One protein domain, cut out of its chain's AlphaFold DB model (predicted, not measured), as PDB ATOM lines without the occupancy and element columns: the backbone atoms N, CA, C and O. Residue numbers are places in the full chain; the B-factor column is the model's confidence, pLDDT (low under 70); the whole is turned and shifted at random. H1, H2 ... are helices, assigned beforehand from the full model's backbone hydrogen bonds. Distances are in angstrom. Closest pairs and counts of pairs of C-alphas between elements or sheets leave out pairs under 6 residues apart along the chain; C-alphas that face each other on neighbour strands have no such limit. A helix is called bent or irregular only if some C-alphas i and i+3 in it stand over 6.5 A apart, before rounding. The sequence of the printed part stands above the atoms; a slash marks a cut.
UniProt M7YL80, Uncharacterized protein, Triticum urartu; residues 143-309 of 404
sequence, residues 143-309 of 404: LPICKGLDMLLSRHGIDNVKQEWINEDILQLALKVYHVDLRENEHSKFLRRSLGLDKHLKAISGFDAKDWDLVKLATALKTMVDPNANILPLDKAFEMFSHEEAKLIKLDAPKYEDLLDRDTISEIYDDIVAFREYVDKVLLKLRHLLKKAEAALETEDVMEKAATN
ATOM      1  N   LEU A 143     328.574 333.723 370.427       55.84
ATOM      2  CA  LEU A 143     329.535 334.466 369.624       55.84
ATOM      3  C   LEU A 143     330.173 335.540 370.518       55.84
ATOM      4  O   LEU A 143     329.445 336.241 371.228       55.84
ATOM      5  N   PRO A 144     331.505 335.712 370.480       60.94
ATOM      6  CA  PRO A 144     332.178 336.703 371.311       60.94
ATOM      7  C   PRO A 144     331.641 338.096 370.990       60.94
ATOM      8  O   PRO A 144     331.282 338.364 369.847       60.94
ATOM      9  N   ILE A 145     331.610 339.009 371.959       67.44
ATOM     10  CA  ILE A 145     331.268 340.409 371.678       67.44
ATOM     11  C   ILE A 145     332.221 340.932 370.601       67.44
ATOM     12  O   ILE A 145     333.444 340.838 370.741       67.44
ATOM     13  N   CYS A 146     331.671 341.455 369.503       71.06
ATOM     14  CA  CYS A 146     332.500 342.052 368.470       71.06
ATOM     15  C   CYS A 146     333.207 343.290 369.032       71.06
ATOM     16  O   CYS A 146     332.641 344.033 369.842       71.06
ATOM     17  N   LYS A 147     334.444 343.544 368.592       70.25
ATOM     18  CA  LYS A 147     335.250 344.656 369.119       70.25
ATOM     19  C   LYS A 147     334.524 345.985 368.948       70.25
ATOM     20  O   LYS A 147     334.693 346.909 369.740       70.25
ATOM     21  N   GLY A 148     333.717 346.074 367.892       72.12
ATOM     22  CA  GLY A 148     332.910 347.244 367.662       72.12
ATOM     23  C   GLY A 148     331.885 347.506 368.761       72.12
ATOM     24  O   GLY A 148     331.884 348.583 369.357       72.12
ATOM     25  N   LEU A 149     331.033 346.527 369.049       79.12
ATOM     26  CA  LEU A 149     330.016 346.664 370.086       79.12
ATOM     27  C   LEU A 149     330.646 347.012 371.439       79.12
ATOM     28  O   LEU A 149     330.180 347.940 372.091       79.12
ATOM     29  N   ASP A 150     331.737 346.341 371.806       80.00
ATOM     30  CA  ASP A 150     332.479 346.606 373.044       80.00
ATOM     31  C   ASP A 150     332.925 348.075 373.147       80.00
ATOM     32  O   ASP A 150     332.558 348.797 374.071       80.00
ATOM     33  N   MET A 151     333.609 348.583 372.118       77.88
ATOM     34  CA  MET A 151     334.065 349.977 372.078       77.88
ATOM     35  C   MET A 151     332.918 350.999 372.090       77.88
ATOM     36  O   MET A 151     333.076 352.090 372.647       77.88
ATOM     37  N   LEU A 152     331.788 350.691 371.447       83.06
ATOM     38  CA  LEU A 152     330.597 351.542 371.485       83.06
ATOM     39  C   LEU A 152     330.035 351.618 372.907       83.06
ATOM     40  O   LEU A 152     329.778 352.713 373.401       83.06
ATOM     41  N   LEU A 153     329.864 350.471 373.563       85.75
ATOM     42  CA  LEU A 153     329.331 350.389 374.920       85.75
ATOM     43  C   LEU A 153     330.254 351.111 375.912       85.75
ATOM     44  O   LEU A 153     329.785 351.987 376.645       85.75
ATOM     45  N   SER A 154     331.565 350.861 375.849       87.00
ATOM     46  CA  SER A 154     332.552 351.531 376.703       87.00
ATOM     47  C   SER A 154     332.579 353.046 376.515       87.00
ATOM     48  O   SER A 154     332.688 353.786 377.491       87.00
ATOM     49  N   ARG A 155     332.413 353.555 375.283       84.69
ATOM     50  CA  ARG A 155     332.330 355.011 375.038       84.69
ATOM     51  C   ARG A 155     331.185 355.660 375.814       84.69
ATOM     52  O   ARG A 155     331.306 356.805 376.238       84.69
ATOM     53  N   HIS A 156     330.094 354.927 375.999       88.81
ATOM     54  CA  HIS A 156     328.919 355.379 376.738       88.81
ATOM     55  C   HIS A 156     328.942 354.936 378.212       88.81
ATOM     56  O   HIS A 156     327.917 354.991 378.895       88.81
ATOM     57  N   GLY A 157     330.098 354.511 378.736       90.56
ATOM     58  CA  GLY A 157     330.274 354.106 380.135       90.56
ATOM     59  C   GLY A 157     329.492 352.842 380.493       90.56
ATOM     60  O   GLY A 157     328.878 352.770 381.562       90.56
ATOM     61  N   ILE A 158     329.398 351.899 379.556       91.50
ATOM     62  CA  ILE A 158     328.872 350.551 379.770       91.50
ATOM     63  C   ILE A 158     330.041 349.591 379.550       91.50
ATOM     64  O   ILE A 158     330.362 349.254 378.416       91.50
ATOM     65  N   ASP A 159     330.669 349.166 380.640       88.31
ATOM     66  CA  ASP A 159     331.860 348.315 380.615       88.31
ATOM     67  C   ASP A 159     331.567 346.915 381.172       88.31
ATOM     68  O   ASP A 159     330.569 346.705 381.863       88.31
ATOM     69  N   ASN A 160     332.479 345.970 380.916       85.50
ATOM     70  CA  ASN A 160     332.440 344.592 381.430       85.50
ATOM     71  C   ASN A 160     331.198 343.786 381.008       85.50
ATOM     72  O   ASN A 160     330.744 342.908 381.742       85.50
ATOM     73  N   VAL A 161     330.649 344.072 379.827       85.75
ATOM     74  CA  VAL A 161     329.530 343.303 379.275       85.75
ATOM     75  C   VAL A 161     330.019 341.918 378.869       85.75
ATOM     76  O   VAL A 161     331.027 341.788 378.176       85.75
ATOM     77  N   LYS A 162     329.310 340.876 379.307       84.69
ATOM     78  CA  LYS A 162     329.620 339.494 378.933       84.69
ATOM     79  C   LYS A 162     328.863 339.081 377.672       84.69
ATOM     80  O   LYS A 162     327.768 339.573 377.406       84.69
ATOM     81  N   GLN A 163     329.448 338.175 376.890       77.44
ATOM     82  CA  GLN A 163     328.876 337.719 375.614       77.44
ATOM     83  C   GLN A 163     327.498 337.070 375.793       77.44
ATOM     84  O   GLN A 163     326.618 337.255 374.960       77.44
ATOM     85  N   GLU A 164     327.281 336.389 376.918       81.00
ATOM     86  CA  GLU A 164     326.040 335.695 377.252       81.00
ATOM     87  C   GLU A 164     324.880 336.679 377.470       81.00
ATOM     88  O   GLU A 164     323.714 336.297 377.423       81.00
ATOM     89  N   TRP A 165     325.185 337.964 377.686       83.56
ATOM     90  CA  TRP A 165     324.176 339.003 377.881       83.56
ATOM     91  C   TRP A 165     323.628 339.520 376.557       83.56
ATOM     92  O   TRP A 165     322.549 340.106 376.534       83.56
ATOM     93  N   ILE A 166     324.366 339.343 375.458       79.56
ATOM     94  CA  ILE A 166     324.043 339.955 374.176       79.56
ATOM     95  C   ILE A 166     322.918 339.185 373.486       79.56
ATOM     96  O   ILE A 166     323.029 338.003 373.176       79.56
ATOM     97  N   ASN A 167     321.834 339.895 373.190       75.94
ATOM     98  CA  ASN A 167     320.711 339.399 372.405       75.94
ATOM     99  C   ASN A 167     320.287 340.436 371.356       75.94
ATOM    100  O   ASN A 167     320.779 341.565 371.351       75.94
ATOM    101  N   GLU A 168     319.352 340.056 370.484       72.81
ATOM    102  CA  GLU A 168     318.870 340.913 369.393       72.81
ATOM    103  C   GLU A 168     318.391 342.291 369.881       72.81
ATOM    104  O   GLU A 168     318.748 343.308 369.293       72.81
ATOM    105  N   ASP A 169     317.655 342.367 370.992       78.38
ATOM    106  CA  ASP A 169     317.143 343.644 371.504       78.38
ATOM    107  C   ASP A 169     318.276 344.584 371.950       78.38
ATOM    108  O   ASP A 169     318.246 345.788 371.673       78.38
ATOM    109  N   ILE A 170     319.300 344.039 372.613       84.00
ATOM    110  CA  ILE A 170     320.504 344.777 373.016       84.00
ATOM    111  C   ILE A 170     321.263 345.276 371.783       84.00
ATOM    112  O   ILE A 170     321.648 346.448 371.741       84.00
ATOM    113  N   LEU A 171     321.413 344.431 370.758       78.50
ATOM    114  CA  LEU A 171     322.057 344.795 369.493       78.50
ATOM    115  C   LEU A 171     321.305 345.934 368.786       78.50
ATOM    116  O   LEU A 171     321.918 346.919 368.374       78.50
ATOM    117  N   GLN A 172     319.974 345.854 368.713       76.06
ATOM    118  CA  GLN A 172     319.125 346.871 368.083       76.06
ATOM    119  C   GLN A 172     319.173 348.222 368.811       76.06
ATOM    120  O   GLN A 172     319.162 349.281 368.177       76.06
ATOM    121  N   LEU A 173     319.224 348.224 370.147       85.25
ATOM    122  CA  LEU A 173     319.379 349.465 370.908       85.25
ATOM    123  C   LEU A 173     320.788 350.049 370.764       85.25
ATOM    124  O   LEU A 173     320.912 351.258 370.574       85.25
ATOM    125  N   ALA A 174     321.832 349.217 370.796       84.12
ATOM    126  CA  ALA A 174     323.204 349.664 370.569       84.12
ATOM    127  C   ALA A 174     323.359 350.309 369.180       84.12
ATOM    128  O   ALA A 174     323.901 351.405 369.055       84.12
ATOM    129  N   LEU A 175     322.778 349.698 368.147       78.19
ATOM    130  CA  LEU A 175     322.763 350.237 366.788       78.19
ATOM    131  C   LEU A 175     322.111 351.629 366.711       78.19
ATOM    132  O   LEU A 175     322.624 352.540 366.064       78.19
ATOM    133  N   LYS A 176     320.997 351.833 367.424       83.75
ATOM    134  CA  LYS A 176     320.336 353.145 367.501       83.75
ATOM    135  C   LYS A 176     321.230 354.218 368.116       83.75
ATOM    136  O   LYS A 176     321.211 355.341 367.623       83.75
ATOM    137  N   VAL A 177     321.980 353.890 369.171       86.94
ATOM    138  CA  VAL A 177     322.955 354.815 369.781       86.94
ATOM    139  C   VAL A 177     324.029 355.170 368.764       86.94
ATOM    140  O   VAL A 177     324.308 356.338 368.516       86.94
ATOM    141  N   TYR A 178     324.576 354.156 368.111       80.62
ATOM    142  CA  TYR A 178     325.647 354.332 367.155       80.62
ATOM    143  C   TYR A 178     325.258 355.221 365.957       80.62
ATOM    144  O   TYR A 178     326.030 356.098 365.565       80.62
ATOM    145  N   HIS A 179     324.069 355.035 365.373       77.75
ATOM    146  CA  HIS A 179     323.620 355.871 364.253       77.75
ATOM    147  C   HIS A 179     323.571 357.351 364.636       77.75
ATOM    148  O   HIS A 179     323.828 358.231 363.813       77.75
ATOM    149  N   VAL A 180     323.242 357.627 365.896       82.94
ATOM    150  CA  VAL A 180     323.188 358.985 366.419       82.94
ATOM    151  C   VAL A 180     324.597 359.529 366.644       82.94
ATOM    152  O   VAL A 180     324.876 360.620 366.154       82.94
ATOM    153  N   ASP A 181     325.504 358.747 367.247       81.88
ATOM    154  CA  ASP A 181     326.932 359.097 367.383       81.88
ATOM    155  C   ASP A 181     327.550 359.495 366.032       81.88
ATOM    156  O   ASP A 181     328.408 360.378 365.952       81.88
ATOM    157  N   LEU A 182     327.135 358.841 364.942       79.31
ATOM    158  CA  LEU A 182     327.622 359.168 363.608       79.31
ATOM    159  C   LEU A 182     327.158 360.518 363.101       79.31
ATOM    160  O   LEU A 182     328.000 361.280 362.626       79.31
ATOM    161  N   ARG A 183     325.857 360.800 363.195       80.00
ATOM    162  CA  ARG A 183     325.312 362.100 362.790       80.00
ATOM    163  C   ARG A 183     325.898 363.213 363.650       80.00
ATOM    164  O   ARG A 183     326.349 364.228 363.129       80.00
ATOM    165  N   GLU A 184     326.031 362.975 364.952       83.88
ATOM    166  CA  GLU A 184     326.704 363.900 365.862       83.88
ATOM    167  C   GLU A 184     328.159 364.169 365.422       83.88
ATOM    168  O   GLU A 184     328.620 365.311 365.353       83.88
ATOM    169  N   ASN A 185     328.889 363.123 365.031       83.69
ATOM    170  CA  ASN A 185     330.248 363.244 364.509       83.69
ATOM    171  C   ASN A 185     330.317 363.943 363.135       83.69
ATOM    172  O   ASN A 185     331.343 364.551 362.820       83.69
ATOM    173  N   GLU A 186     329.273 363.885 362.308       84.81
ATOM    174  CA  GLU A 186     329.175 364.667 361.067       84.81
ATOM    175  C   GLU A 186     329.055 366.162 361.364       84.81
ATOM    176  O   GLU A 186     329.857 366.938 360.835       84.81
ATOM    177  N   HIS A 187     328.176 366.558 362.290       88.31
ATOM    178  CA  HIS A 187     328.105 367.945 362.761       88.31
ATOM    179  C   HIS A 187     329.428 368.398 363.387       88.31
ATOM    180  O   HIS A 187     329.936 369.468 363.055       88.31
ATOM    181  N   SER A 188     330.060 367.560 364.215       88.06
ATOM    182  CA  SER A 188     331.377 367.855 364.798       88.06
ATOM    183  C   SER A 188     332.447 368.107 363.731       88.06
ATOM    184  O   SER A 188     333.204 369.078 363.812       88.06
ATOM    185  N   LYS A 189     332.498 367.275 362.681       88.12
ATOM    186  CA  LYS A 189     333.417 367.481 361.552       88.12
ATOM    187  C   LYS A 189     333.113 368.779 360.818       88.12
ATOM    188  O   LYS A 189     334.056 369.498 360.494       88.12
ATOM    189  N   PHE A 190     331.843 369.069 360.555       88.00
ATOM    190  CA  PHE A 190     331.442 370.292 359.876       88.00
ATOM    191  C   PHE A 190     331.867 371.534 360.673       88.00
ATOM    192  O   PHE A 190     332.644 372.342 360.166       88.00
ATOM    193  N   LEU A 191     331.475 371.625 361.947       88.69
ATOM    194  CA  LEU A 191     331.790 372.768 362.806       88.69
ATOM    195  C   LEU A 191     333.304 372.918 363.027       88.69
ATOM    196  O   LEU A 191     333.877 373.980 362.798       88.69
ATOM    197  N   ARG A 192     334.002 371.850 363.427       89.44
ATOM    198  CA  ARG A 192     335.421 371.961 363.811       89.44
ATOM    199  C   ARG A 192     336.373 371.998 362.623       89.44
ATOM    200  O   ARG A 192     337.384 372.696 362.669       89.44
ATOM    201  N   ARG A 193     336.104 371.223 361.565       85.44
ATOM    202  CA  ARG A 193     337.035 371.071 360.430       85.44
ATOM    203  C   ARG A 193     336.650 371.935 359.247       85.44
ATOM    204  O   ARG A 193     337.522 372.639 358.749       85.44
ATOM    205  N   SER A 194     335.397 371.866 358.803       83.69
ATOM    206  CA  SER A 194     334.960 372.588 357.603       83.69
ATOM    207  C   SER A 194     334.873 374.087 357.862       83.69
ATOM    208  O   SER A 194     335.478 374.856 357.125       83.69
ATOM    209  N   LEU A 195     334.213 374.491 358.952       83.38
ATOM    210  CA  LEU A 195     334.166 375.894 359.374       83.38
ATOM    211  C   LEU A 195     335.434 376.340 360.111       83.38
ATOM    212  O   LEU A 195     335.599 377.521 360.377       83.38
ATOM    213  N   GLY A 196     336.334 375.415 360.469       85.75
ATOM    214  CA  GLY A 196     337.577 375.744 361.174       85.75
ATOM    215  C   GLY A 196     337.348 376.446 362.514       85.75
ATOM    216  O   GLY A 196     338.197 377.228 362.949       85.75
ATOM    217  N   LEU A 197     336.202 376.200 363.150       86.19
ATOM    218  CA  LEU A 197     335.641 377.071 364.174       86.19
ATOM    219  C   LEU A 197     336.542 377.240 365.402       86.19
ATOM    220  O   LEU A 197     336.649 378.342 365.930       86.19
ATOM    221  N   ASP A 198     337.284 376.200 365.789       86.69
ATOM    222  CA  ASP A 198     338.258 376.268 366.889       86.69
ATOM    223  C   ASP A 198     339.311 377.365 366.668       86.69
ATOM    224  O   ASP A 198     339.796 377.985 367.612       86.69
ATOM    225  N   LYS A 199     339.677 377.621 365.406       88.19
ATOM    226  CA  LYS A 199     340.627 378.678 365.046       88.19
ATOM    227  C   LYS A 199     339.965 380.049 365.080       88.19
ATOM    228  O   LYS A 199     340.584 380.989 365.564       88.19
ATOM    229  N   HIS A 200     338.733 380.157 364.584       88.62
ATOM    230  CA  HIS A 200     337.996 381.421 364.554       88.62
ATOM    231  C   HIS A 200     337.639 381.900 365.961       88.62
ATOM    232  O   HIS A 200     337.956 383.036 366.299       88.62
ATOM    233  N   LEU A 201     337.096 381.018 366.804       88.50
ATOM    234  CA  LEU A 201     336.774 381.320 368.201       88.50
ATOM    235  C   LEU A 201     338.010 381.791 368.983       88.50
ATOM    236  O   LEU A 201     337.940 382.760 369.742       88.50
ATOM    237  N   LYS A 202     339.169 381.167 368.735       90.38
ATOM    238  CA  LYS A 202     340.438 381.577 369.344       90.38
ATOM    239  C   LYS A 202     340.964 382.905 368.803       90.38
ATOM    240  O   LYS A 202     341.477 383.706 369.574       90.38
ATOM    241  N   ALA A 203     340.864 383.140 367.499       89.12
ATOM    242  CA  ALA A 203     341.396 384.344 366.865       89.12
ATOM    243  C   ALA A 203     340.553 385.597 367.145       89.12
ATOM    244  O   ALA A 203     341.111 386.672 367.337       89.12
ATOM    245  N   ILE A 204     339.226 385.460 367.161       88.44
ATOM    246  CA  ILE A 204     338.287 386.583 367.290       88.44
ATOM    247  C   ILE A 204     338.004 386.896 368.764       88.44
ATOM    248  O   ILE A 204     337.984 388.067 369.147       88.44
ATOM    249  N   SER A 205     337.806 385.854 369.579       85.44
ATOM    250  CA  SER A 205     337.332 385.978 370.967       85.44
ATOM    251  C   SER A 205     338.282 385.398 372.012       85.44
ATOM    252  O   SER A 205     338.018 385.496 373.207       85.44
ATOM    253  N   GLY A 206     339.393 384.780 371.599       85.38
ATOM    254  CA  GLY A 206     340.357 384.181 372.524       85.38
ATOM    255  C   GLY A 206     339.915 382.857 373.156       85.38
ATOM    256  O   GLY A 206     340.640 382.337 374.002       85.38
ATOM    257  N   PHE A 207     338.775 382.280 372.759       81.50
ATOM    258  CA  PHE A 207     338.302 381.006 373.312       81.50
ATOM    259  C   PHE A 207     339.191 379.837 372.881       81.50
ATOM    260  O   PHE A 207     339.501 379.684 371.699       81.50
ATOM    261  N   ASP A 208     339.524 378.940 373.812       84.94
ATOM    262  CA  ASP A 208     340.063 377.622 373.463       84.94
ATOM    263  C   ASP A 208     338.949 376.568 373.520       84.94
ATOM    264  O   ASP A 208     338.743 375.894 374.526       84.94
ATOM    265  N   ALA A 209     338.190 376.450 372.427       85.00
ATOM    266  CA  ALA A 209     337.041 375.543 372.328       85.00
ATOM    267  C   ALA A 209     337.421 374.093 371.955       85.00
ATOM    268  O   ALA A 209     336.552 373.266 371.654       85.00
ATOM    269  N   LYS A 210     338.720 373.761 371.935       85.12
ATOM    270  CA  LYS A 210     339.204 372.428 371.531       85.12
ATOM    271  C   LYS A 210     338.666 371.312 372.418       85.12
ATOM    272  O   LYS A 210     338.303 370.263 371.895       85.12
ATOM    273  N   ASP A 211     338.582 371.576 373.717       85.75
ATOM    274  CA  ASP A 211     338.164 370.594 374.722       85.75
ATOM    275  C   ASP A 211     336.669 370.676 375.050       85.75
ATOM    276  O   ASP A 211     336.170 369.923 375.884       85.75
ATOM    277  N   TRP A 212     335.928 371.582 374.406       88.56
ATOM    278  CA  TRP A 212     334.483 371.649 374.588       88.56
ATOM    279  C   TRP A 212     333.823 370.409 373.986       88.56
ATOM    280  O   TRP A 212     334.161 369.982 372.881       88.56
ATOM    281  N   ASP A 213     332.840 369.838 374.674       86.94
ATOM    282  CA  ASP A 213     331.972 368.870 374.018       86.94
ATOM    283  C   ASP A 213     331.118 369.558 372.933       86.94
ATOM    284  O   ASP A 213     331.069 370.789 372.807       86.94
ATOM    285  N   LEU A 214     330.488 368.750 372.078       87.75
ATOM    286  CA  LEU A 214     329.743 369.281 370.942       87.75
ATOM    287  C   LEU A 214     328.487 370.054 371.374       87.75
ATOM    288  O   LEU A 214     328.117 371.011 370.699       87.75
ATOM    289  N   VAL A 215     327.869 369.684 372.498       87.94
ATOM    290  CA  VAL A 215     326.680 370.364 373.029       87.94
ATOM    291  C   VAL A 215     327.057 371.762 373.500       87.94
ATOM    292  O   VAL A 215     326.410 372.732 373.105       87.94
ATOM    293  N   LYS A 216     328.147 371.891 374.263       88.38
ATOM    294  CA  LYS A 216     328.707 373.172 374.695       88.38
ATOM    295  C   LYS A 216     329.064 374.047 373.501       88.38
ATOM    296  O   LYS A 216     328.680 375.214 373.458       88.38
ATOM    297  N   LEU A 217     329.729 373.480 372.493       90.50
ATOM    298  CA  LEU A 217     330.063 374.209 371.271       90.50
ATOM    299  C   LEU A 217     328.816 374.712 370.532       90.50
ATOM    300  O   LEU A 217     328.717 375.902 370.245       90.50
ATOM    301  N   ALA A 218     327.853 373.833 370.254       89.94
ATOM    302  CA  ALA A 218     326.630 374.198 369.544       89.94
ATOM    303  C   ALA A 218     325.794 375.219 370.328       89.94
ATOM    304  O   ALA A 218     325.256 376.151 369.737       89.94
ATOM    305  N   THR A 219     325.742 375.101 371.657       88.12
ATOM    306  CA  THR A 219     325.032 376.049 372.530       88.12
ATOM    307  C   THR A 219     325.648 377.445 372.459       88.12
ATOM    308  O   THR A 219     324.919 378.431 372.347       88.12
ATOM    309  N   ALA A 220     326.981 377.550 372.469       88.88
ATOM    310  CA  ALA A 220     327.663 378.835 372.327       88.88
ATOM    311  C   ALA A 220     327.337 379.488 370.980       88.88
ATOM    312  O   ALA A 220     326.969 380.658 370.940       88.88
ATOM    313  N   LEU A 221     327.401 378.717 369.892       90.38
ATOM    314  CA  LEU A 221     327.081 379.206 368.550       90.38
ATOM    315  C   LEU A 221     325.625 379.640 368.423       90.38
ATOM    316  O   LEU A 221     325.366 380.726 367.912       90.38
ATOM    317  N   LYS A 222     324.686 378.840 368.940       90.44
ATOM    318  CA  LYS A 222     323.263 379.193 368.977       90.44
ATOM    319  C   LYS A 222     323.046 380.508 369.723       90.44
ATOM    320  O   LYS A 222     322.311 381.362 369.244       90.44
ATOM    321  N   THR A 223     323.742 380.696 370.845       87.06
ATOM    322  CA  THR A 223     323.694 381.938 371.634       87.06
ATOM    323  C   THR A 223     324.251 383.134 370.864       87.06
ATOM    324  O   THR A 223     323.733 384.237 371.010       87.06
ATOM    325  N   MET A 224     325.289 382.942 370.044       87.50
ATOM    326  CA  MET A 224     325.850 384.015 369.217       87.50
ATOM    327  C   MET A 224     324.889 384.435 368.100       87.50
ATOM    328  O   MET A 224     324.671 385.627 367.907       87.50
ATOM    329  N   VAL A 225     324.297 383.478 367.377       89.12
ATOM    330  CA  VAL A 225     323.406 383.795 366.243       89.12
ATOM    331  C   VAL A 225     322.013 384.234 366.691       89.12
ATOM    332  O   VAL A 225     321.358 385.013 365.998       89.12
ATOM    333  N   ASP A 226     321.552 383.763 367.852       83.31
ATOM    334  CA  ASP A 226     320.246 384.105 368.409       83.31
ATOM    335  C   ASP A 226     320.296 384.317 369.936       83.31
ATOM    336  O   ASP A 226     319.891 383.449 370.714       83.31
ATOM    337  N   PRO A 227     320.767 385.494 370.396       72.75
ATOM    338  CA  PRO A 227     320.940 385.789 371.822       72.75
ATOM    339  C   PRO A 227     319.636 385.818 372.632       72.75
ATOM    340  O   PRO A 227     319.684 385.782 373.862       72.75
ATOM    341  N   ASN A 228     318.494 385.935 371.947       68.75
ATOM    342  CA  ASN A 228     317.163 386.041 372.543       68.75
ATOM    343  C   ASN A 228     316.363 384.734 372.439       68.75
ATOM    344  O   ASN A 228     315.239 384.678 372.939       68.75
ATOM    345  N   ALA A 229     316.907 383.695 371.794       65.94
ATOM    346  CA  ALA A 229     316.278 382.386 371.783       65.94
ATOM    347  C   ALA A 229     316.156 381.849 373.214       65.94
ATOM    348  O   ALA A 229     317.081 381.960 374.021       65.94
ATOM    349  N   ASN A 230     315.036 381.182 373.499       59.16
ATOM    350  CA  ASN A 230     314.930 380.270 374.636       59.16
ATOM    351  C   ASN A 230     315.799 379.037 374.350       59.16
ATOM    352  O   ASN A 230     315.307 377.968 373.999       59.16
ATOM    353  N   ILE A 231     317.110 379.215 374.453       62.16
ATOM    354  CA  ILE A 231     318.080 378.131 374.579       62.16
ATOM    355  C   ILE A 231     317.721 377.384 375.874       62.16
ATOM    356  O   ILE A 231     317.139 378.011 376.762       62.16
ATOM    357  N   LEU A 232     317.977 376.065 375.931       55.41
ATOM    358  CA  LEU A 232     317.756 375.142 377.070       55.41
ATOM    359  C   LEU A 232     317.550 375.839 378.428       55.41
ATOM    360  O   LEU A 232     318.304 376.774 378.696       55.41
ATOM    361  N   PRO A 233     316.646 375.346 379.312       52.25
ATOM    362  CA  PRO A 233     316.324 375.979 380.592       52.25
ATOM    363  C   PRO A 233     317.560 376.634 381.210       52.25
ATOM    364  O   PRO A 233     318.591 375.979 381.393       52.25
ATOM    365  N   LEU A 234     317.475 377.958 381.372       43.19
ATOM    366  CA  LEU A 234     318.590 378.884 381.584       43.19
ATOM    367  C   LEU A 234     319.529 378.429 382.729       43.19
ATOM    368  O   LEU A 234     320.729 378.686 382.711       43.19
ATOM    369  N   ASP A 235     318.980 377.673 383.673       43.03
ATOM    370  CA  ASP A 235     319.622 376.965 384.775       43.03
ATOM    371  C   ASP A 235     320.681 375.917 384.364       43.03
ATOM    372  O   ASP A 235     321.696 375.816 385.045       43.03
ATOM    373  N   LYS A 236     320.545 375.204 383.235       53.50
ATOM    374  CA  LYS A 236     321.566 374.253 382.728       53.50
ATOM    375  C   LYS A 236     322.598 374.885 381.792       53.50
ATOM    376  O   LYS A 236     323.734 374.422 381.727       53.50
ATOM    377  N   ALA A 237     322.224 375.933 381.058       49.72
ATOM    378  CA  ALA A 237     323.141 376.617 380.142       49.72
ATOM    379  C   ALA A 237     324.213 377.426 380.902       49.72
ATOM    380  O   ALA A 237     325.359 377.497 380.459       49.72
ATOM    381  N   PHE A 238     323.867 377.983 382.071       44.38
ATOM    382  CA  PHE A 238     324.806 378.720 382.926       44.38
ATOM    383  C   PHE A 238     325.780 377.835 383.720       44.38
ATOM    384  O   PHE A 238     326.832 378.329 384.105       44.38
ATOM    385  N   GLU A 239     325.500 376.542 383.918       62.72
ATOM    386  CA  GLU A 239     326.505 375.601 384.451       62.72
ATOM    387  C   GLU A 239     327.547 375.199 383.392       62.72
ATOM    388  O   GLU A 239     328.643 374.753 383.726       62.72
ATOM    389  N   MET A 240     327.224 375.365 382.105       77.31
ATOM    390  CA  MET A 240     328.051 374.885 380.996       77.31
ATOM    391  C   MET A 240     329.196 375.843 380.635       77.31
ATOM    392  O   MET A 240     330.245 375.400 380.156       77.31
ATOM    393  N   PHE A 241     329.013 377.145 380.870       82.81
ATOM    394  CA  PHE A 241     329.992 378.197 380.583       82.81
ATOM    395  C   PHE A 241     330.457 378.889 381.860       82.81
ATOM    396  O   PHE A 241     329.658 379.136 382.760       82.81
ATOM    397  N   SER A 242     331.729 379.287 381.917       84.88
ATOM    398  CA  SER A 242     332.152 380.240 382.947       84.88
ATOM    399  C   SER A 242     331.457 381.594 382.748       84.88
ATOM    400  O   SER A 242     330.956 381.918 381.667       84.88
ATOM    401  N   HIS A 243     331.448 382.428 383.789       81.00
ATOM    402  CA  HIS A 243     330.869 383.773 383.702       81.00
ATOM    403  C   HIS A 243     331.547 384.629 382.625       81.00
ATOM    404  O   HIS A 243     330.902 385.404 381.920       81.00
ATOM    405  N   GLU A 244     332.859 384.477 382.485       83.50
ATOM    406  CA  GLU A 244     333.685 385.130 381.473       83.50
ATOM    407  C   GLU A 244     333.333 384.622 380.074       83.50
ATOM    408  O   GLU A 244     333.127 385.436 379.174       83.50
ATOM    409  N   GLU A 245     333.196 383.302 379.905       86.25
ATOM    410  CA  GLU A 245     332.780 382.691 378.642       86.25
ATOM    411  C   GLU A 245     331.407 383.220 378.203       86.25
ATOM    412  O   GLU A 245     331.273 383.748 377.101       86.25
ATOM    413  N   ALA A 246     330.406 383.172 379.085       83.62
ATOM    414  CA  ALA A 246     329.049 383.625 378.783       83.62
ATOM    415  C   ALA A 246     328.982 385.121 378.426       83.62
ATOM    416  O   ALA A 246     328.235 385.521 377.527       83.62
ATOM    417  N   LYS A 247     329.770 385.963 379.108       82.88
ATOM    418  CA  LYS A 247     329.879 387.394 378.786       82.88
ATOM    419  C   LYS A 247     330.501 387.624 377.415       82.88
ATOM    420  O   LYS A 247     329.957 388.405 376.636       82.88
ATOM    421  N   LEU A 248     331.619 386.960 377.126       84.44
ATOM    422  CA  LEU A 248     332.330 387.114 375.860       84.44
ATOM    423  C   LEU A 248     331.502 386.599 374.682       84.44
ATOM    424  O   LEU A 248     331.454 387.268 373.658       84.44
ATOM    425  N   ILE A 249     330.786 385.481 374.845       87.12
ATOM    426  CA  ILE A 249     329.887 384.932 373.817       87.12
ATOM    427  C   ILE A 249     328.873 385.992 373.369       87.12
ATOM    428  O   ILE A 249     328.678 386.187 372.174       87.12
ATOM    429  N   LYS A 250     328.265 386.716 374.317       83.81
ATOM    430  CA  LYS A 250     327.294 387.778 374.011       83.81
ATOM    431  C   LYS A 250     327.947 389.027 373.427       83.81
ATOM    432  O   LYS A 250     327.399 389.621 372.506       83.81
ATOM    433  N   LEU A 251     329.089 389.437 373.980       87.06
ATOM    434  CA  LEU A 251     329.792 390.646 373.550       87.06
ATOM    435  C   LEU A 251     330.324 390.514 372.119       87.06
ATOM    436  O   LEU A 251     330.237 391.458 371.336       87.06
ATOM    437  N   ASP A 252     330.870 389.347 371.789       90.25
ATOM    438  CA  ASP A 252     331.556 389.109 370.526       90.25
ATOM    439  C   ASP A 252     330.657 388.524 369.441       90.25
ATOM    440  O   ASP A 252     331.090 388.470 368.295       90.25
ATOM    441  N   ALA A 253     329.418 388.139 369.759       88.19
ATOM    442  CA  ALA A 253     328.454 387.585 368.808       88.19
ATOM    443  C   ALA A 253     328.387 388.336 367.457       88.19
ATOM    444  O   ALA A 253     328.495 387.671 366.424       88.19
ATOM    445  N   PRO A 254     328.325 389.688 367.405       89.31
ATOM    446  CA  PRO A 254     328.278 390.415 366.131       89.31
ATOM    447  C   PRO A 254     329.511 390.205 365.239       89.31
ATOM    448  O   PRO A 254     329.432 390.350 364.026       89.31
ATOM    449  N   LYS A 255     330.665 389.831 365.809       90.12
ATOM    450  CA  LYS A 255     331.907 389.590 365.052       90.12
ATOM    451  C   LYS A 255     331.848 388.324 364.191       90.12
ATOM    452  O   LYS A 255     332.765 388.082 363.410       90.12
ATOM    453  N   TYR A 256     330.813 387.505 364.365       87.56
ATOM    454  CA  TYR A 256     330.633 386.235 363.672       87.56
ATOM    455  C   TYR A 256     329.508 386.269 362.626       87.56
ATOM    456  O   TYR A 256     329.230 385.230 362.034       87.56
ATOM    457  N   GLU A 257     328.886 387.427 362.374       84.69
ATOM    458  CA  GLU A 257     327.727 387.567 361.475       84.69
ATOM    459  C   GLU A 257     328.009 387.072 360.045       84.69
ATOM    460  O   GLU A 257     327.185 386.374 359.465       84.69
ATOM    461  N   ASP A 258     329.213 387.319 359.519       85.88
ATOM    462  CA  ASP A 258     329.622 386.852 358.182       85.88
ATOM    463  C   ASP A 258     330.107 385.388 358.153       85.88
ATOM    464  O   ASP A 258     330.305 384.810 357.082       85.88
ATOM    465  N   LEU A 259     330.364 384.787 359.321       86.06
ATOM    466  CA  LEU A 259     330.907 383.428 359.441       86.06
ATOM    467  C   LEU A 259     329.820 382.396 359.758       86.06
ATOM    468  O   LEU A 259     329.928 381.239 359.346       86.06
ATOM    469  N   LEU A 260     328.820 382.792 360.542       88.88
ATOM    470  CA  LEU A 260     327.801 381.906 361.082       88.88
ATOM    471  C   LEU A 260     326.457 382.189 360.425       88.88
ATOM    472  O   LEU A 260     325.772 383.153 360.756       88.88
ATOM    473  N   ASP A 261     326.053 381.282 359.543       90.06
ATOM    474  CA  ASP A 261     324.695 381.281 359.017       90.06
ATOM    475  C   ASP A 261     323.694 380.890 360.118       90.06
ATOM    476  O   ASP A 261     323.789 379.814 360.719       90.06
ATOM    477  N   ARG A 262     322.741 381.787 360.402       89.50
ATOM    478  CA  ARG A 262     321.777 381.645 361.505       89.50
ATOM    479  C   ARG A 262     320.954 380.364 361.393       89.50
ATOM    480  O   ARG A 262     320.771 379.681 362.405       89.50
ATOM    481  N   ASP A 263     320.453 380.066 360.199       90.00
ATOM    482  CA  ASP A 263     319.541 378.946 359.971       90.00
ATOM    483  C   ASP A 263     320.302 377.624 360.101       90.00
ATOM    484  O   ASP A 263     319.923 376.772 360.904       90.00
ATOM    485  N   THR A 264     321.469 377.518 359.459       90.75
ATOM    486  CA  THR A 264     322.351 376.347 359.558       90.75
ATOM    487  C   THR A 264     322.759 376.052 361.003       90.75
ATOM    488  O   THR A 264     322.697 374.909 361.453       90.75
ATOM    489  N   ILE A 265     323.190 377.066 361.764       91.69
ATOM    490  CA  ILE A 265     323.590 376.872 363.167       91.69
ATOM    491  C   ILE A 265     322.396 376.481 364.041       91.69
ATOM    492  O   ILE A 265     322.555 375.687 364.968       91.69
ATOM    493  N   SER A 266     321.211 377.014 363.745       89.75
ATOM    494  CA  SER A 266     319.985 376.662 364.460       89.75
ATOM    495  C   SER A 266     319.593 375.206 364.229       89.75
ATOM    496  O   SER A 266     319.385 374.496 365.207       89.75
ATOM    497  N   GLU A 267     319.584 374.746 362.977       91.50
ATOM    498  CA  GLU A 267     319.297 373.349 362.629       91.50
ATOM    499  C   GLU A 267     320.293 372.387 363.287       91.50
ATOM    500  O   GLU A 267     319.896 371.420 363.930       91.50
ATOM    501  N   ILE A 268     321.593 372.690 363.205       91.25
ATOM    502  CA  ILE A 268     322.639 371.864 363.824       91.25
ATOM    503  C   ILE A 268     322.459 371.787 365.345       91.25
ATOM    504  O   ILE A 268     322.646 370.723 365.936       91.25
ATOM    505  N   TYR A 269     322.131 372.907 365.992       90.81
ATOM    506  CA  TYR A 269     321.879 372.931 367.431       90.81
ATOM    507  C   TYR A 269     320.678 372.055 367.805       90.81
ATOM    508  O   TYR A 269     320.801 371.218 368.703       90.81
ATOM    509  N   ASP A 270     319.556 372.215 367.102       89.75
ATOM    510  CA  ASP A 270     318.328 371.463 367.363       89.75
ATOM    511  C   ASP A 270     318.548 369.955 367.156       89.75
ATOM    512  O   ASP A 270     318.154 369.149 368.005       89.75
ATOM    513  N   ASP A 271     319.272 369.572 366.097       90.88
ATOM    514  CA  ASP A 271     319.676 368.188 365.836       90.88
ATOM    515  C   ASP A 271     320.521 367.617 366.982       90.88
ATOM    516  O   ASP A 271     320.216 366.544 367.504       90.88
ATOM    517  N   ILE A 272     321.562 368.333 367.424       89.25
ATOM    518  CA  ILE A 272     322.454 367.873 368.501       89.25
ATOM    519  C   ILE A 272     321.684 367.680 369.813       89.25
ATOM    520  O   ILE A 272     321.877 366.664 370.490       89.25
ATOM    521  N   VAL A 273     320.808 368.619 370.182       86.88
ATOM    522  CA  VAL A 273     319.993 368.506 371.403       86.88
ATOM    523  C   VAL A 273     319.036 367.316 371.297       86.88
ATOM    524  O   VAL A 273     319.000 366.477 372.201       86.88
ATOM    525  N   ALA A 274     318.328 367.178 370.173       87.56
ATOM    526  CA  ALA A 274     317.410 366.064 369.942       87.56
ATOM    527  C   ALA A 274     318.129 364.703 369.960       87.56
ATOM    528  O   ALA A 274     317.631 363.730 370.536       87.56
ATOM    529  N   PHE A 275     319.321 364.628 369.364       87.62
ATOM    530  CA  PHE A 275     320.177 363.444 369.368       87.62
ATOM    531  C   PHE A 275     320.574 363.037 370.781       87.62
ATOM    532  O   PHE A 275     320.428 361.863 371.131       87.62
ATOM    533  N   ARG A 276     321.009 363.992 371.606       86.19
ATOM    534  CA  ARG A 276     321.411 363.733 372.994       86.19
ATOM    535  C   ARG A 276     320.254 363.220 373.838       86.19
ATOM    536  O   ARG A 276     320.379 362.166 374.458       86.19
ATOM    537  N   GLU A 277     319.099 363.876 373.775       87.00
ATOM    538  CA  GLU A 277     317.909 363.413 374.495       87.00
ATOM    539  C   GLU A 277     317.468 362.007 374.070       87.00
ATOM    540  O   GLU A 277     317.007 361.204 374.888       87.00
ATOM    541  N   TYR A 278     317.564 361.704 372.776       88.31
ATOM    542  CA  TYR A 278     317.229 360.388 372.255       88.31
ATOM    543  C   TYR A 278     318.228 359.324 372.725       88.31
ATOM    544  O   TYR A 278     317.804 358.268 373.201       88.31
ATOM    545  N   VAL A 279     319.532 359.600 372.637       88.75
ATOM    546  CA  VAL A 279     320.599 358.691 373.086       88.75
ATOM    547  C   VAL A 279     320.449 358.381 374.568       88.75
ATOM    548  O   VAL A 279     320.464 357.206 374.923       88.75
ATOM    549  N   ASP A 280     320.187 359.375 375.418       88.69
ATOM    550  CA  ASP A 280     319.980 359.163 376.856       88.69
ATOM    551  C   ASP A 280     318.818 358.194 377.132       88.69
ATOM    552  O   ASP A 280     318.944 357.246 377.917       88.69
ATOM    553  N   LYS A 281     317.691 358.368 376.428       91.94
ATOM    554  CA  LYS A 281     316.524 357.473 376.530       91.94
ATOM    555  C   LYS A 281     316.853 356.051 376.067       91.94
ATOM    556  O   LYS A 281     316.385 355.084 376.672       91.94
ATOM    557  N   VAL A 282     317.621 355.906 374.986       92.19
ATOM    558  CA  VAL A 282     318.020 354.595 374.449       92.19
ATOM    559  C   VAL A 282     319.027 353.911 375.374       92.19
ATOM    560  O   VAL A 282     318.844 352.736 375.688       92.19
ATOM    561  N   LEU A 283     320.027 354.637 375.877       93.44
ATOM    562  CA  LEU A 283     321.023 354.132 376.823       93.44
ATOM    563  C   LEU A 283     320.379 353.676 378.131       93.44
ATOM    564  O   LEU A 283     320.763 352.639 378.666       93.44
ATOM    565  N   LEU A 284     319.368 354.393 378.631       94.56
ATOM    566  CA  LEU A 284     318.625 353.972 379.819       94.56
ATOM    567  C   LEU A 284     317.965 352.599 379.615       94.56
ATOM    568  O   LEU A 284     318.080 351.717 380.469       94.56
ATOM    569  N   LYS A 285     317.314 352.395 378.462       96.00
ATOM    570  CA  LYS A 285     316.708 351.104 378.096       96.00
ATOM    571  C   LYS A 285     317.762 350.015 377.923       96.00
ATOM    572  O   LYS A 285     317.576 348.908 378.420       96.00
ATOM    573  N   LEU A 286     318.874 350.336 377.267       93.56
ATOM    574  CA  LEU A 286     319.981 349.412 377.040       93.56
ATOM    575  C   LEU A 286     320.581 348.921 378.364       93.56
ATOM    576  O   LEU A 286     320.703 347.717 378.573       93.56
ATOM    577  N   ARG A 287     320.865 349.833 379.305       95.00
ATOM    578  CA  ARG A 287     321.346 349.481 380.653       95.00
ATOM    579  C   ARG A 287     320.347 348.606 381.409       95.00
ATOM    580  O   ARG A 287     320.756 347.703 382.130       95.00
ATOM    581  N   HIS A 288     319.046 348.861 381.257       94.88
ATOM    582  CA  HIS A 288     318.016 348.027 381.876       94.88
ATOM    583  C   HIS A 288     318.017 346.596 381.317       94.88
ATOM    584  O   HIS A 288     317.972 345.645 382.095       94.88
ATOM    585  N   LEU A 289     318.113 346.433 379.992       92.50
ATOM    586  CA  LEU A 289     318.182 345.108 379.369       92.50
ATOM    587  C   LEU A 289     319.444 344.343 379.769       92.50
ATOM    588  O   LEU A 289     319.346 343.162 380.084       92.50
ATOM    589  N   LEU A 290     320.596 345.015 379.824       91.69
ATOM    590  CA  LEU A 290     321.851 344.398 380.258       91.69
ATOM    591  C   LEU A 290     321.762 343.884 381.700       91.69
ATOM    592  O   LEU A 290     322.090 342.730 381.947       91.69
ATOM    593  N   LYS A 291     321.209 344.679 382.627       91.94
ATOM    594  CA  LYS A 291     320.972 344.238 384.016       91.94
ATOM    595  C   LYS A 291     320.023 343.045 384.108       91.94
ATOM    596  O   LYS A 291     320.198 342.173 384.951       91.94
ATOM    597  N   LYS A 292     318.989 343.011 383.262       90.88
ATOM    598  CA  LYS A 292     318.052 341.884 383.213       90.88
ATOM    599  C   LYS A 292     318.739 340.611 382.710       90.88
ATOM    600  O   LYS A 292     318.468 339.541 383.244       90.88
ATOM    601  N   ALA A 293     319.593 340.731 381.697       87.50
ATOM    602  CA  ALA A 293     320.351 339.610 381.152       87.50
ATOM    603  C   ALA A 293     321.374 339.071 382.165       87.50
ATOM    604  O   ALA A 293     321.452 337.864 382.364       87.50
ATOM    605  N   GLU A 294     322.077 339.964 382.867       89.25
ATOM    606  CA  GLU A 294     322.982 339.618 383.967       89.25
ATOM    607  C   GLU A 294     322.262 338.823 385.066       89.25
ATOM    608  O   GLU A 294     322.669 337.709 385.386       89.25
ATOM    609  N   ALA A 295     321.134 339.339 385.568       88.38
ATOM    610  CA  ALA A 295     320.361 338.672 386.616       88.38
ATOM    611  C   ALA A 295     319.803 337.304 386.182       88.38
ATOM    612  O   ALA A 295     319.750 336.381 386.991       88.38
ATOM    613  N   ALA A 296     319.386 337.156 384.919       84.06
ATOM    614  CA  ALA A 296     318.871 335.887 384.406       84.06
ATOM    615  C   ALA A 296     319.939 334.780 384.448       84.06
ATOM    616  O   ALA A 296     319.656 333.666 384.888       84.06
ATOM    617  N   LEU A 297     321.178 335.103 384.079       79.06
ATOM    618  CA  LEU A 297     322.287 334.149 384.124       79.06
ATOM    619  C   LEU A 297     322.717 333.817 385.549       79.06
ATOM    620  O   LEU A 297     322.972 332.657 385.848       79.06
ATOM    621  N   GLU A 298     322.725 334.793 386.459       78.56
ATOM    622  CA  GLU A 298     322.970 334.508 387.878       78.56
ATOM    623  C   GLU A 298     321.921 333.541 388.448       78.56
ATOM    624  O   GLU A 298     322.256 332.651 389.229       78.56
ATOM    625  N   THR A 299     320.652 333.672 388.039       75.38
ATOM    626  CA  THR A 299     319.600 332.740 388.469       75.38
ATOM    627  C   THR A 299     319.746 331.347 387.861       75.38
ATOM    628  O   THR A 299     319.527 330.366 388.572       75.38
ATOM    629  N   GLU A 300     320.145 331.237 386.590       71.12
ATOM    630  CA  GLU A 300     320.436 329.949 385.945       71.12
ATOM    631  C   GLU A 300     321.631 329.252 386.614       71.12
ATOM    632  O   GLU A 300     321.501 328.098 387.019       71.12
ATOM    633  N   ASP A 301     322.724 329.976 386.877       67.62
ATOM    634  CA  ASP A 301     323.905 329.469 387.587       67.62
ATOM    635  C   ASP A 301     323.568 328.948 388.995       67.62
ATOM    636  O   ASP A 301     324.112 327.937 389.449       67.62
ATOM    637  N   VAL A 302     322.692 329.646 389.730       70.00
ATOM    638  CA  VAL A 302     322.249 329.225 391.071       70.00
ATOM    639  C   VAL A 302     321.392 327.962 390.990       70.00
ATOM    640  O   VAL A 302     321.571 327.059 391.810       70.00
ATOM    641  N   MET A 303     320.495 327.865 390.004       66.56
ATOM    642  CA  MET A 303     319.673 326.670 389.791       66.56
ATOM    643  C   MET A 303     320.508 325.468 389.338       66.56
ATOM    644  O   MET A 303     320.288 324.366 389.833       66.56
ATOM    645  N   GLU A 304     321.498 325.659 388.465       66.88
ATOM    646  CA  GLU A 304     322.389 324.592 387.998       66.88
ATOM    647  C   GLU A 304     323.317 324.092 389.119       66.88
ATOM    648  O   GLU A 304     323.488 322.884 389.314       66.88
ATOM    649  N   LYS A 305     323.838 325.000 389.955       66.88
ATOM    650  CA  LYS A 305     324.584 324.640 391.175       66.88
ATOM    651  C   LYS A 305     323.708 323.937 392.215       66.88
ATOM    652  O   LYS A 305     324.189 323.059 392.927       66.88
ATOM    653  N   ALA A 306     322.427 324.289 392.319       62.31
ATOM    654  CA  ALA A 306     321.488 323.596 393.202       62.31
ATOM    655  C   ALA A 306     321.118 322.202 392.666       62.31
ATOM    656  O   ALA A 306     321.040 321.253 393.444       62.31
ATOM    657  N   ALA A 307     320.955 322.060 391.349       60.44
ATOM    658  CA  ALA A 307     320.676 320.786 390.695       60.44
ATOM    659  C   ALA A 307     321.863 319.815 390.797       60.44
ATOM    660  O   ALA A 307     321.667 318.644 391.105       60.44
ATOM    661  N   THR A 308     323.096 320.296 390.625       56.03
ATOM    662  CA  THR A 308     324.314 319.471 390.746       56.03
ATOM    663  C   THR A 308     324.616 319.050 392.188       56.03
ATOM    664  O   THR A 308     325.108 317.946 392.402       56.03
ATOM    665  N   ASN A 309     324.245 319.863 393.184       55.44
ATOM    666  CA  ASN A 309     324.321 319.496 394.605       55.44
ATOM    667  C   ASN A 309     323.136 318.629 395.085       55.44
ATOM    668  O   ASN A 309     323.159 318.142 396.214       55.44
TER     669      ASN A 309
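This is residues 143 to 309 of the 404 residues of an uncharacterized protein of Triticum urartu (UniProt M7YL80). One very long helix, H7, makes a spine, with a head of short helices, H3 to H6, at its first end and H2 side by side with it further along, running the opposite way. In the head H4 packs on H7, H6 on H4 and H3 on H6, with H5 near H4; H1 packs on H2 beyond the head, and residues 298 to 309 stick out alone at the far end. The printed part has 167 residues with seven named helices, H1 to H7 in order, and no named strand: all helix, part aligned and part crossed in its packing. It is loose, with a radius of gyration of the C-alphas of 21.4 A, and a rod spanning 76 by 31 by 24 A.

H1, residues 147 to 155, touches H2, residues 168 to 194, at residues 174 to 178 of H2 alone; the closest C-alphas are those of Leu 152 and Tyr 178, 7.1 A apart. Their lines are about perpendicular, but only just, at 70.1 degrees. H2 touches H7, residues 262 to 308, at a shallow tilt of 29 degrees, opposite ways; H7 does this with residues 268 to 290 alone, and the closest C-alphas are those of Val 177 and Val 279, 5.6 A apart. H3, residues 197 to 205, touches H6, residues 243 to 256, about perpendicular at 82 degrees, closest at the C-alphas of Ser 205 and Asp 252, 6.6 A. H4, residues 214 to 225, touches H7 at a shallow tilt of 20 degrees, opposite ways, closest at the C-alphas of Ala 218 and Tyr 269, 5.4 A. H4 touches H6 at a steep tilt of 56 degrees, the same way, closest at the C-alphas of Met 224 and Ala 253, 4.4 A. H5, residues 234 to 240, is close to H4 but not clearly touching, with the C-alphas of Lys 216 and Met 240 closest at 6.6 A. H1 and H7 are apart. Every O i to N i+4 pair is within hydrogen-bond range in H1, H3, H4 and H7; in H2 22 of 23 are, in H6 7 of 10, and in H5 1 of 3, beside 1 of 4 O i to N i+3 pairs.

H1 begins at C-alpha 147, (335.250, 344.656, 369.119). H2 is 37.4 A long, H4 16.5 A and H6 20.2 A. H6 is irregular, with C-alphas 251 and 254 7.6 A apart. H7, 68.8 A long, runs from C-alpha 262 at (321.777, 381.645, 361.505) to C-alpha 308 at (324.314, 319.471, 390.746).

The C-alphas of Asp 258 and Asn 309 are the two farthest apart, 76.8 A. The printed part has no cut; the link from H1 to H2 is long, with 12 residues. Residues 143 to 145, 228 to 239, 301 and 303 to 309 have pLDDT under 70.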